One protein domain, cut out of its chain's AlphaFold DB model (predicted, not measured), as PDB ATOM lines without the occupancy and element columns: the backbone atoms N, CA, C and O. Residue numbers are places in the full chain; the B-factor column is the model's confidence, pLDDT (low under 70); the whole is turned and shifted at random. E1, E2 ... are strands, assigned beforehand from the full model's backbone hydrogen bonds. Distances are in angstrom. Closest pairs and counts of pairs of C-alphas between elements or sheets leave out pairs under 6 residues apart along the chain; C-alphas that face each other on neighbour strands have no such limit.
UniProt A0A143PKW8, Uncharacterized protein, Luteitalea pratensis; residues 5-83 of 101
ATOM      1  N   SER A   5      40.332  43.729  20.507       95.38
ATOM      2  CA  SER A   5      40.309  43.825  21.959       95.38
ATOM      3  C   SER A   5      38.856  43.842  22.408       95.38
ATOM      4  O   SER A   5      38.087  44.684  21.953       95.38
ATOM      5  N   VAL A   6      38.486  42.917  23.291       96.00
ATOM      6  CA  VAL A   6      37.125  42.798  23.820       96.00
ATOM      7  C   VAL A   6      37.178  42.943  25.334       96.00
ATOM      8  O   VAL A   6      38.050  42.372  25.985       96.00
ATOM      9  N   ARG A   7      36.259  43.731  25.886       97.19
ATOM     10  CA  ARG A   7      36.022  43.893  27.320       97.19
ATOM     11  C   ARG A   7      34.564  43.564  27.599       97.19
ATOM     12  O   ARG A   7      33.676  44.075  26.922       97.19
ATOM     13  N   ALA A   8      34.334  42.704  28.576       96.75
ATOM     14  CA  ALA A   8      33.012  42.270  28.993       96.75
ATOM     15  C   ALA A   8      32.878  42.511  30.496       96.75
ATOM     16  O   ALA A   8      33.824  42.275  31.243       96.75
ATOM     17  N   TRP A   9      31.713  42.984  30.923       96.94
ATOM     18  CA  TRP A   9      31.376  43.176  32.328       96.94
ATOM     19  C   TRP A   9      30.213  42.263  32.674       96.94
ATOM     20  O   TRP A   9      29.213  42.236  31.953       96.94
ATOM     21  N   VAL A  10      30.342  41.550  33.785       95.62
ATOM     22  CA  VAL A  10      29.332  40.629  34.305       95.62
ATOM     23  C   VAL A  10      28.873  41.148  35.664       95.62
ATOM     24  O   VAL A  10      29.687  41.630  36.447       95.62
ATOM     25  N   SER A  11      27.566  41.103  35.917       94.06
ATOM     26  CA  SER A  11      26.975  41.427  37.216       94.06
ATOM     27  C   SER A  11      27.369  40.348  38.221       94.06
ATOM     28  O   SER A  11      27.117  39.178  37.959       94.06
ATOM     29  N   GLU A  12      27.939  40.716  39.367       93.00
ATOM     30  CA  GLU A  12      28.274  39.750  40.430       93.00
ATOM     31  C   GLU A  12      27.019  39.133  41.059       93.00
ATOM     32  O   GLU A  12      26.994  37.947  41.364       93.00
ATOM     33  N   ASN A  13      25.947  39.917  41.197       92.75
ATOM     34  CA  ASN A  13      24.715  39.453  41.838       92.75
ATOM     35  C   ASN A  13      23.908  38.511  40.935       92.75
ATOM     36  O   ASN A  13      23.340  37.530  41.406       92.75
ATOM     37  N   ASP A  14      23.840  38.830  39.641       92.50
ATOM     38  CA  ASP A  14      22.964  38.130  38.690       92.50
ATOM     39  C   ASP A  14      23.731  37.184  37.754       92.50
ATOM     40  O   ASP A  14      23.115  36.455  36.985       92.50
ATOM     41  N   HIS A  15      25.068  37.213  37.777       92.12
ATOM     42  CA  HIS A  15      25.950  36.469  36.865       92.12
ATOM     43  C   HIS A  15      25.638  36.693  35.372       92.12
ATOM     44  O   HIS A  15      25.912  35.853  34.518       92.12
ATOM     45  N   GLU A  16      25.085  37.861  35.042       92.56
ATOM     46  CA  GLU A  16      24.669  38.226  33.691       92.56
ATOM     47  C   GLU A  16      25.604  39.246  33.039       92.56
ATOM     48  O   GLU A  16      26.128  40.144  33.697       92.56
ATOM     49  N   LEU A  17      25.767  39.165  31.715       93.88
ATOM     50  CA  LEU A  17      26.518  40.153  30.938       93.88
ATOM     51  C   LEU A  17      25.789  41.506  30.947       93.88
ATOM     52  O   LEU A  17      24.684  41.618  30.407       93.88
ATOM     53  N   VAL A  18      26.429  42.539  31.497       95.75
ATOM     54  CA  VAL A  18      25.858  43.894  31.618       95.75
ATOM     55  C   VAL A  18      26.361  44.830  30.533       95.75
ATOM     56  O   VAL A  18      25.648  45.726  30.087       95.75
ATOM     57  N   LYS A  19      27.602  44.634  30.089       96.19
ATOM     58  CA  LYS A  19      28.232  45.483  29.088       96.19
ATOM     59  C   LYS A  19      29.247  44.684  28.292       96.19
ATOM     60  O   LYS A  19      29.947  43.834  28.833       96.19
ATOM     61  N   LEU A  20      29.351  45.001  27.013       97.38
ATOM     62  CA  LEU A  20      30.363  44.494  26.108       97.38
ATOM     63  C   LEU A  20      30.922  45.669  25.309       97.38
ATOM     64  O   LEU A  20      30.174  46.473  24.759       97.38
ATOM     65  N   GLU A  21      32.239  45.763  25.229       97.06
ATOM     66  CA  GLU A  21      32.944  46.672  24.336       97.06
ATOM     67  C   GLU A  21      33.929  45.872  23.495       97.06
ATOM     68  O   GLU A  21      34.741  45.119  24.026       97.06
ATOM     69  N   ALA A  22      33.890  46.061  22.184       96.62
ATOM     70  CA  ALA A  22      34.836  45.474  21.254       96.62
ATOM     71  C   ALA A  22      35.481  46.574  20.412       96.62
ATOM     72  O   ALA A  22      34.811  47.512  19.982       96.62
ATOM     73  N   GLU A  23      36.780  46.454  20.170       96.12
ATOM     74  CA  GLU A  23      37.544  47.373  19.333       96.12
ATOM     75  C   GLU A  23      38.499  46.608  18.417       96.12
ATOM     76  O   GLU A  23      39.235  45.725  18.862       96.12
ATOM     77  N   ALA A  24      38.507  46.960  17.134       94.62
ATOM     78  CA  ALA A  24      39.504  46.504  16.178       94.62
ATOM     79  C   ALA A  24      40.835  47.208  16.474       94.62
ATOM     80  O   ALA A  24      40.995  48.399  16.209       94.62
ATOM     81  N   ILE A  25      41.801  46.474  17.020       95.56
ATOM     82  CA  ILE A  25      43.133  47.001  17.361       95.56
ATOM     83  C   ILE A  25      44.113  46.933  16.186       95.56
ATOM     84  O   ILE A  25      45.181  47.546  16.243       95.56
ATOM     85  N   ASP A  26      43.725  46.248  15.111       93.38
ATOM     86  CA  ASP A  26      44.475  46.151  13.866       93.38
ATOM     87  C   ASP A  26      43.532  46.120  12.649       93.38
ATOM     88  O   ASP A  26      42.325  45.909  12.780       93.38
ATOM     89  N   ASN A  27      44.082  46.350  11.457       91.06
ATOM     90  CA  ASN A  27      43.343  46.271  10.206       91.06
ATOM     91  C   ASN A  27      43.065  44.811   9.846       91.06
ATOM     92  O   ASN A  27      43.984  44.041   9.560       91.06
ATOM     93  N   LEU A  28      41.791  44.447   9.774       90.19
ATOM     94  CA  LEU A  28      41.381  43.097   9.418       90.19
ATOM     95  C   LEU A  28      41.056  43.024   7.931       90.19
ATOM     96  O   LEU A  28      40.159  43.718   7.455       90.19
ATOM     97  N   ARG A  29      41.768  42.167   7.197       90.44
ATOM     98  CA  ARG A  29      41.419  41.816   5.815       90.44
ATOM     99  C   ARG A  29      40.403  40.674   5.826       90.44
ATOM    100  O   ARG A  29      40.603  39.679   6.512       90.44
ATOM    101  N   LEU A  30      39.335  40.831   5.060       86.19
ATOM    102  CA  LEU A  30      38.223  39.898   4.927       86.19
ATOM    103  C   LEU A  30      38.027  39.561   3.437       86.19
ATOM    104  O   LEU A  30      38.204  40.418   2.567       86.19
ATOM    105  N   GLY A  31      37.646  38.315   3.147       83.38
ATOM    106  CA  GLY A  31      37.377  37.826   1.788       83.38
ATOM    107  C   GLY A  31      38.614  37.393   0.985       83.38
ATOM    108  O   GLY A  31      39.760  37.650   1.364       83.38
ATOM    109  N   LEU A  32      38.366  36.726  -0.149       79.31
ATOM    110  CA  LEU A  32      39.403  36.264  -1.081       79.31
ATOM    111  C   LEU A  32      40.222  37.458  -1.600       79.31
ATOM    112  O   LEU A  32      39.664  38.468  -2.028       79.31
ATOM    113  N   GLY A  33      41.551  37.374  -1.503       80.75
ATOM    114  CA  GLY A  33      42.464  38.451  -1.912       80.75
ATOM    115  C   GLY A  33      42.483  39.691  -1.000       80.75
ATOM    116  O   GLY A  33      43.192  40.650  -1.295       80.75
ATOM    117  N   GLY A  34      41.747  39.700   0.119       84.56
ATOM    118  CA  GLY A  34      41.717  40.835   1.052       84.56
ATOM    119  C   GLY A  34      41.017  42.081   0.502       84.56
ATOM    120  O   GLY A  34      41.413  43.203   0.832       84.56
ATOM    121  N   LEU A  35      40.003  41.876  -0.346       87.12
ATOM    122  CA  LEU A  35      39.202  42.933  -0.969       87.12
ATOM    123  C   LEU A  35      38.365  43.724   0.041       87.12
ATOM    124  O   LEU A  35      38.093  44.897  -0.193       87.12
ATOM    125  N   ALA A  36      37.965  43.124   1.161       90.69
ATOM    126  CA  ALA A  36      37.363  43.865   2.258       90.69
ATOM    127  C   ALA A  36      38.409  44.113   3.347       90.69
ATOM    128  O   ALA A  36      39.199  43.235   3.694       90.69
ATOM    129  N   ARG A  37      38.434  45.324   3.899       91.88
ATOM    130  CA  ARG A  37      39.315  45.678   5.012       91.88
ATOM    131  C   ARG A  37      38.551  46.481   6.045       91.88
ATOM    132  O   ARG A  37      38.185  47.616   5.766       91.88
ATOM    133  N   LEU A  38      38.368  45.925   7.236       92.75
ATOM    134  CA  LEU A  38      37.923  46.695   8.392       92.75
ATOM    135  C   LEU A  38      39.122  47.461   8.947       92.75
ATOM    136  O   LEU A  38      40.189  46.880   9.164       92.75
ATOM    137  N   HIS A  39      38.967  48.764   9.142       94.19
ATOM    138  CA  HIS A  39      40.045  49.587   9.663       94.19
ATOM    139  C   HIS A  39      40.164  49.468  11.180       94.19
ATOM    140  O   HIS A  39      39.170  49.337  11.900       94.19
ATOM    141  N   LYS A  40      41.405  49.594  11.656       94.62
ATOM    142  CA  LYS A  40      41.708  49.801  13.071       94.62
ATOM    143  C   LYS A  40      40.878  50.965  13.635       94.62
ATOM    144  O   LYS A  40      40.684  51.979  12.966       94.62
ATOM    145  N   GLY A  41      40.423  50.818  14.877       93.44
ATOM    146  CA  GLY A  41      39.606  51.796  15.596       93.44
ATOM    147  C   GLY A  41      38.099  51.607  15.420       93.44
ATOM    148  O   GLY A  41      37.327  52.338  16.036       93.44
ATOM    149  N   ALA A  42      37.657  50.628  14.619       95.06
ATOM    150  CA  ALA A  42      36.254  50.227  14.612       95.06
ATOM    151  C   ALA A  42      35.853  49.725  16.006       95.06
ATOM    152  O   ALA A  42      36.504  48.836  16.554       95.06
ATOM    153  N   ARG A  43      34.794  50.298  16.576       96.19
ATOM    154  CA  ARG A  43      34.334  50.051  17.939       96.19
ATOM    155  C   ARG A  43      32.859  49.673  17.948       96.19
ATOM    156  O   ARG A  43      32.057  50.235  17.207       96.19
ATOM    157  N   LEU A  44      32.521  48.744  18.829       96.44
ATOM    158  CA  LEU A  44      31.167  48.329  19.155       96.44
ATOM    159  C   LEU A  44      31.014  48.400  20.674       96.44
ATOM    160  O   LEU A  44      31.859  47.881  21.401       96.44
ATOM    161  N   SER A  45      29.945  49.021  21.155       97.25
ATOM    162  CA  SER A  45      29.522  48.933  22.545       97.25
ATOM    163  C   SER A  45      28.087  48.437  22.625       97.25
ATOM    164  O   SER A  45      27.214  48.824  21.848       97.25
ATOM    165  N   PHE A  46      27.857  47.553  23.579       97.44
ATOM    166  CA  PHE A  46      26.567  46.961  23.854       97.44
ATOM    167  C   PHE A  46      26.347  47.022  25.359       97.44
ATOM    168  O   PHE A  46      27.119  46.454  26.131       97.44
ATOM    169  N   LEU A  47      25.327  47.759  25.775       97.19
ATOM    170  CA  LEU A  47      24.975  47.971  27.168       97.19
ATOM    171  C   LEU A  47      23.604  47.359  27.428       97.19
ATOM    172  O   LEU A  47      22.653  47.630  26.694       97.19
ATOM    173  N   ARG A  48      23.499  46.585  28.504       95.50
ATOM    174  CA  ARG A  48      22.240  46.104  29.063       95.50
ATOM    175  C   ARG A  48      21.975  46.815  30.382       95.50
ATOM    176  O   ARG A  48      22.899  47.185  31.103       95.50
ATOM    177  N   ARG A  49      20.701  46.996  30.702       92.88
ATOM    178  CA  ARG A  49      20.243  47.499  31.998       92.88
ATOM    179  C   ARG A  49      19.231  46.540  32.585       92.88
ATOM    180  O   ARG A  49      18.450  45.942  31.845       92.88
ATOM    181  N   LYS A  50      19.217  46.436  33.907       91.62
ATOM    182  CA  LYS A  50      18.180  45.692  34.609       91.62
ATOM    183  C   LYS A  50      16.866  46.468  34.524       91.62
ATOM    184  O   LYS A  50      16.799  47.627  34.930       91.62
ATOM    185  N   VAL A  51      15.839  45.849  33.960       89.56
ATOM    186  CA  VAL A  51      14.493  46.407  33.821       89.56
ATOM    187  C   VAL A  51      13.586  45.728  34.839       89.56
ATOM    188  O   VAL A  51      13.601  44.505  34.972       89.56
ATOM    189  N   ASN A  52      12.827  46.539  35.579       86.56
ATOM    190  CA  ASN A  52      11.929  46.107  36.659       86.56
ATOM    191  C   ASN A  52      12.603  45.251  37.746       86.56
ATOM    192  O   ASN A  52      11.929  44.504  38.438       86.56
ATOM    193  N   GLY A  53      13.932  45.319  37.881       83.94
ATOM    194  CA  GLY A  53      14.679  44.485  38.829       83.94
ATOM    195  C   GLY A  53      14.696  42.989  38.498       83.94
ATOM    196  O   GLY A  53      15.295  42.229  39.251       83.94
ATOM    197  N   GLU A  54      14.105  42.575  37.374       83.25
ATOM    198  CA  GLU A  54      13.918  41.167  37.011       83.25
ATOM    199  C   GLU A  54      14.860  40.744  35.880       83.25
ATOM    200  O   GLU A  54      15.528  39.723  35.996       83.25
ATOM    201  N   LEU A  55      14.948  41.532  34.798       89.25
ATOM    202  CA  LEU A  55      15.589  41.082  33.559       89.25
ATOM    203  C   LEU A  55      16.585  42.103  33.012       89.25
ATOM    204  O   LEU A  55      16.287  43.295  32.914       89.25
ATOM    205  N   TRP A  56      17.759  41.641  32.593       92.81
ATOM    206  CA  TRP A  56      18.715  42.473  31.871       92.81
ATOM    207  C   TRP A  56      18.299  42.605  30.403       92.81
ATOM    208  O   TRP A  56      18.306  41.641  29.638       92.81
ATOM    209  N   LEU A  57      17.971  43.816  29.975       93.62
ATOM    210  CA  LEU A  57      17.539  44.099  28.608       93.62
ATOM    211  C   LEU A  57      18.502  45.065  27.920       93.62
ATOM    212  O   LEU A  57      19.157  45.851  28.611       93.62
ATOM    213  N   PRO A  58      18.613  45.023  26.578       94.88
ATOM    214  CA  PRO A  58      19.375  46.016  25.832       94.88
ATOM    215  C   PRO A  58      18.972  47.432  26.251       94.88
ATOM    216  O   PRO A  58      17.798  47.753  26.383       94.88
ATOM    217  N   ALA A  59      19.955  48.277  26.517       94.81
ATOM    218  CA  ALA A  59      19.742  49.675  26.861       94.81
ATOM    219  C   ALA A  59      20.235  50.555  25.723       94.81
ATOM    220  O   ALA A  59      19.491  51.378  25.200       94.81
ATOM    221  N   VAL A  60      21.491  50.353  25.331       96.75
ATOM    222  CA  VAL A  60      22.153  51.151  24.305       96.75
ATOM    223  C   VAL A  60      23.072  50.253  23.497       96.75
ATOM    224  O   VAL A  60      23.836  49.463  24.054       96.75
ATOM    225  N   VAL A  61      23.024  50.405  22.183       96.75
ATOM    226  CA  VAL A  61      23.982  49.807  21.259       96.75
ATOM    227  C   VAL A  61      24.613  50.936  20.477       96.75
ATOM    228  O   VAL A  61      23.903  51.711  19.845       96.75
ATOM    229  N   SER A  62      25.936  51.046  20.513       97.00
ATOM    230  CA  SER A  62      26.643  52.012  19.682       97.00
ATOM    231  C   SER A  62      27.718  51.327  18.866       97.00
ATOM    232  O   SER A  62      28.375  50.391  19.319       97.00
ATOM    233  N   TYR A  63      27.900  51.792  17.644       96.44
ATOM    234  CA  TYR A  63      28.973  51.333  16.790       96.44
ATOM    235  C   TYR A  63      29.549  52.510  16.027       96.44
ATOM    236  O   TYR A  63      28.857  53.471  15.694       96.44
ATOM    237  N   ASN A  64      30.833  52.427  15.730       96.69
ATOM    238  CA  ASN A  64      31.492  53.333  14.812       96.69
ATOM    239  C   ASN A  64      32.639  52.592  14.150       96.69
ATOM    240  O   ASN A  64      33.385  51.872  14.805       96.69
ATOM    241  N   GLY A  65      32.806  52.767  12.853       95.62
ATOM    242  CA  GLY A  65      33.901  52.149  12.148       95.62
ATOM    243  C   GLY A  65      34.009  52.620  10.719       95.62
ATOM    244  O   GLY A  65      33.144  53.297  10.155       95.62
ATOM    245  N   SER A  66      35.118  52.221  10.118       94.38
ATOM    246  CA  SER A  66      35.307  52.383   8.693       94.38
ATOM    247  C   SER A  66      35.841  51.106   8.081       94.38
ATOM    248  O   SER A  66      36.601  50.370   8.709       94.38
ATOM    249  N   ALA A  67      35.415  50.842   6.856       93.62
ATOM    250  CA  ALA A  67      35.844  49.691   6.095       93.62
ATOM    251  C   ALA A  67      36.057  50.082   4.636       93.62
ATOM    252  O   ALA A  67      35.329  50.909   4.091       93.62
ATOM    253  N   ARG A  68      37.046  49.472   3.992       93.06
ATOM    254  CA  ARG A  68      37.201  49.500   2.540       93.06
ATOM    255  C   ARG A  68      36.591  48.237   1.944       93.06
ATOM    256  O   ARG A  68      36.796  47.151   2.482       93.06
ATOM    257  N   VAL A  69      35.873  48.388   0.840       91.31
ATOM    258  CA  VAL A  69      35.303  47.301   0.042       91.31
ATOM    259  C   VAL A  69      35.837  47.424  -1.385       91.31
ATOM    260  O   VAL A  69      35.705  48.465  -2.030       91.31
ATOM    261  N   GLY A  70      36.477  46.365  -1.870       87.88
ATOM    262  CA  GLY A  70      37.219  46.380  -3.125       87.88
ATOM    263  C   GLY A  70      38.412  47.341  -3.082       87.88
ATOM    264  O   GLY A  70      39.021  47.578  -2.037       87.88
ATOM    265  N   LEU A  71      38.755  47.911  -4.238       83.38
ATOM    266  CA  LEU A  71      39.893  48.831  -4.364       83.38
ATOM    267  C   LEU A  71      39.518  50.304  -4.143       83.38
ATOM    268  O   LEU A  71      40.381  51.092  -3.763       83.38
ATOM    269  N   LEU A  72      38.247  50.673  -4.341       85.94
ATOM    270  CA  LEU A  72      37.834  52.077  -4.482       85.94
ATOM    271  C   LEU A  72      36.839  52.547  -3.412       85.94
ATOM    272  O   LEU A  72      36.853  53.718  -3.039       85.94
ATOM    273  N   VAL A  73      35.992  51.662  -2.880       92.62
ATOM    274  CA  VAL A  73      34.885  52.081  -2.010       92.62
ATOM    275  C   VAL A  73      35.326  52.074  -0.553       92.62
ATOM    276  O   VAL A  73      35.755  51.051  -0.028       92.62
ATOM    277  N   THR A  74      35.199  53.213   0.128       92.31
ATOM    278  CA  THR A  74      35.403  53.308   1.580       92.31
ATOM    279  C   THR A  74      34.105  53.720   2.259       92.31
ATOM    280  O   THR A  74      33.546  54.773   1.971       92.31
ATOM    281  N   LEU A  75      33.647  52.894   3.191       93.44
ATOM    282  CA  LEU A  75      32.473  53.118   4.017       93.44
ATOM    283  C   LEU A  75      32.915  53.621   5.391       93.44
ATOM    284  O   LEU A  75      33.809  53.050   6.014       93.44
ATOM    285  N   ARG A  76      32.277  54.686   5.873       94.25
ATOM    286  CA  ARG A  76      32.424  55.198   7.240       94.25
ATOM    287  C   ARG A  76      31.034  55.311   7.831       94.25
ATOM    288  O   ARG A  76      30.189  56.006   7.267       94.25
ATOM    289  N   ARG A  77      30.775  54.577   8.906       95.19
ATOM    290  CA  ARG A  77      29.454  54.516   9.529       95.19
ATOM    291  C   ARG A  77      29.603  54.467  11.034       95.19
ATOM    292  O   ARG A  77      30.451  53.753  11.559       95.19
ATOM    293  N   GLY A  78      28.720  55.187  11.697       95.75
ATOM    294  CA  GLY A  78      28.490  55.047  13.114       95.75
ATOM    295  C   GLY A  78      27.035  55.337  13.422       95.75
ATOM    296  O   GLY A  78      26.340  55.976  12.630       95.75
ATOM    297  N   GLY A  79      26.586  54.830  14.556       96.44
ATOM    298  CA  GLY A  79      25.231  55.008  15.031       96.44
ATOM    299  C   GLY A  79      25.114  54.585  16.483       96.44
ATOM    300  O   GLY A  79      25.867  53.735  16.959       96.44
ATOM    301  N   THR A  80      24.143  55.184  17.159       97.12
ATOM    302  CA  THR A  80      23.722  54.800  18.502       97.12
ATOM    303  C   THR A  80      22.232  54.506  18.449       97.12
ATOM    304  O   THR A  80      21.464  55.271  17.869       97.12
ATOM    305  N   SER A  81      21.828  53.387  19.033       96.06
ATOM    306  CA  SER A  81      20.438  52.983  19.185       96.06
ATOM    307  C   SER A  81      20.143  52.815  20.663       96.06
ATOM    308  O   SER A  81      20.820  52.049  21.350       96.06
ATOM    309  N   GLU A  82      19.134  53.533  21.143       95.12
ATOM    310  CA  GLU A  82      18.676  53.469  22.526       95.12
ATOM    311  C   GLU A  82      17.342  52.733  22.597       95.12
ATOM    312  O   GLU A  82      16.440  52.959  21.790       95.12
ATOM    313  N   PHE A  83      17.226  51.841  23.574       90.50
ATOM    314  CA  PHE A  83      16.075  50.975  23.756       90.50
ATOM    315  C   PHE A  83      15.393  51.310  25.079       90.50
ATOM    316  O   PHE A  83      15.985  51.242  26.162       90.50
TER     317      PHE A  83
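This is residues 5 to 83 of the 101 residues of an uncharacterized protein of Luteitalea pratensis (UniProt A0A143PKW8). The model is a single long, twisted wall of strands with both faces bare: E1, E2, E5, E6 and E7 lie side by side along the long axis, and the sheet bends over toward one end. There the short hairpin E3 and E4 sits beside the last residues of E6, beyond the ends of E2 and E5. The 79 printed residues hold seven named strands, E1 to E7 in chain order, and no named helix; the class is all strand. The sheet is branched, its neighbour pairs are antiparallel, and E5, E6 and E7 form a meander, each strand the antiparallel neighbour of the one before. The whole is loose, with a radius of gyration of the C-alphas of 16.1 A, and its outline is a rod of 50 by 21 by 18 A.

Start with the longest strand, E6, residues 55 to 69: find C-alpha 55 at (15.589, 41.082, 33.559) and run 39.4 A to C-alpha 69 at (35.303, 47.301, 0.042). It bends by 60 degrees at residue 66. E7, residues 73 to 82, is 29.4 A long and ends at C-alpha 82 at (18.676, 53.469, 22.526). E5, residues 43 to 51, measures 25.7 A, and E2, residues 17 to 24, 20.7 A. E1, residues 5 to 10, begins at C-alpha 5 at (40.309, 43.825, 21.959) and is 16.8 A long. E3, residues 28 to 30, and E4, residues 36 to 38, are short.

Look first at E6, which has three neighbours in staggered pairing. E5 beside residues 55 to 64 and E4 beside residues 67 to 69 lie on one side of it, and E7 beside residues 59 to 69 lies on the other side. In the hairpin E6 and E7, at 168 degrees, N 65 and O 77 are 2.9 A apart. In the hairpin E5 and E6, at 169 degrees, N 45 and O 62 are 2.8 A apart. E4 and E6 stand at 127 degrees, with N 37 and O 68 at 2.8 A. Farther out, E2 is antiparallel to E5 at 173 degrees, with N 46 and O 20 at 2.8 A. The hairpin E1 and E2, at 175 degrees, has N 7 and O 21 at 2.8 A, and the hairpin E3 and E4, at 153 degrees, has N 30 and O 36 at 2.8 A. The edge strands are E1, E3 and E7. E2 and E3 meet only through their link, while E4 and E5 are apart.

The two C-alphas farthest apart, those of Gly 53 and Leu 71, are 50.2 A from each other. The printed part has no cut; the link from E1 to E2 is short, and the other five are tight. The mean pLDDT of the printed part is 92.9, and no printed residue is under 70.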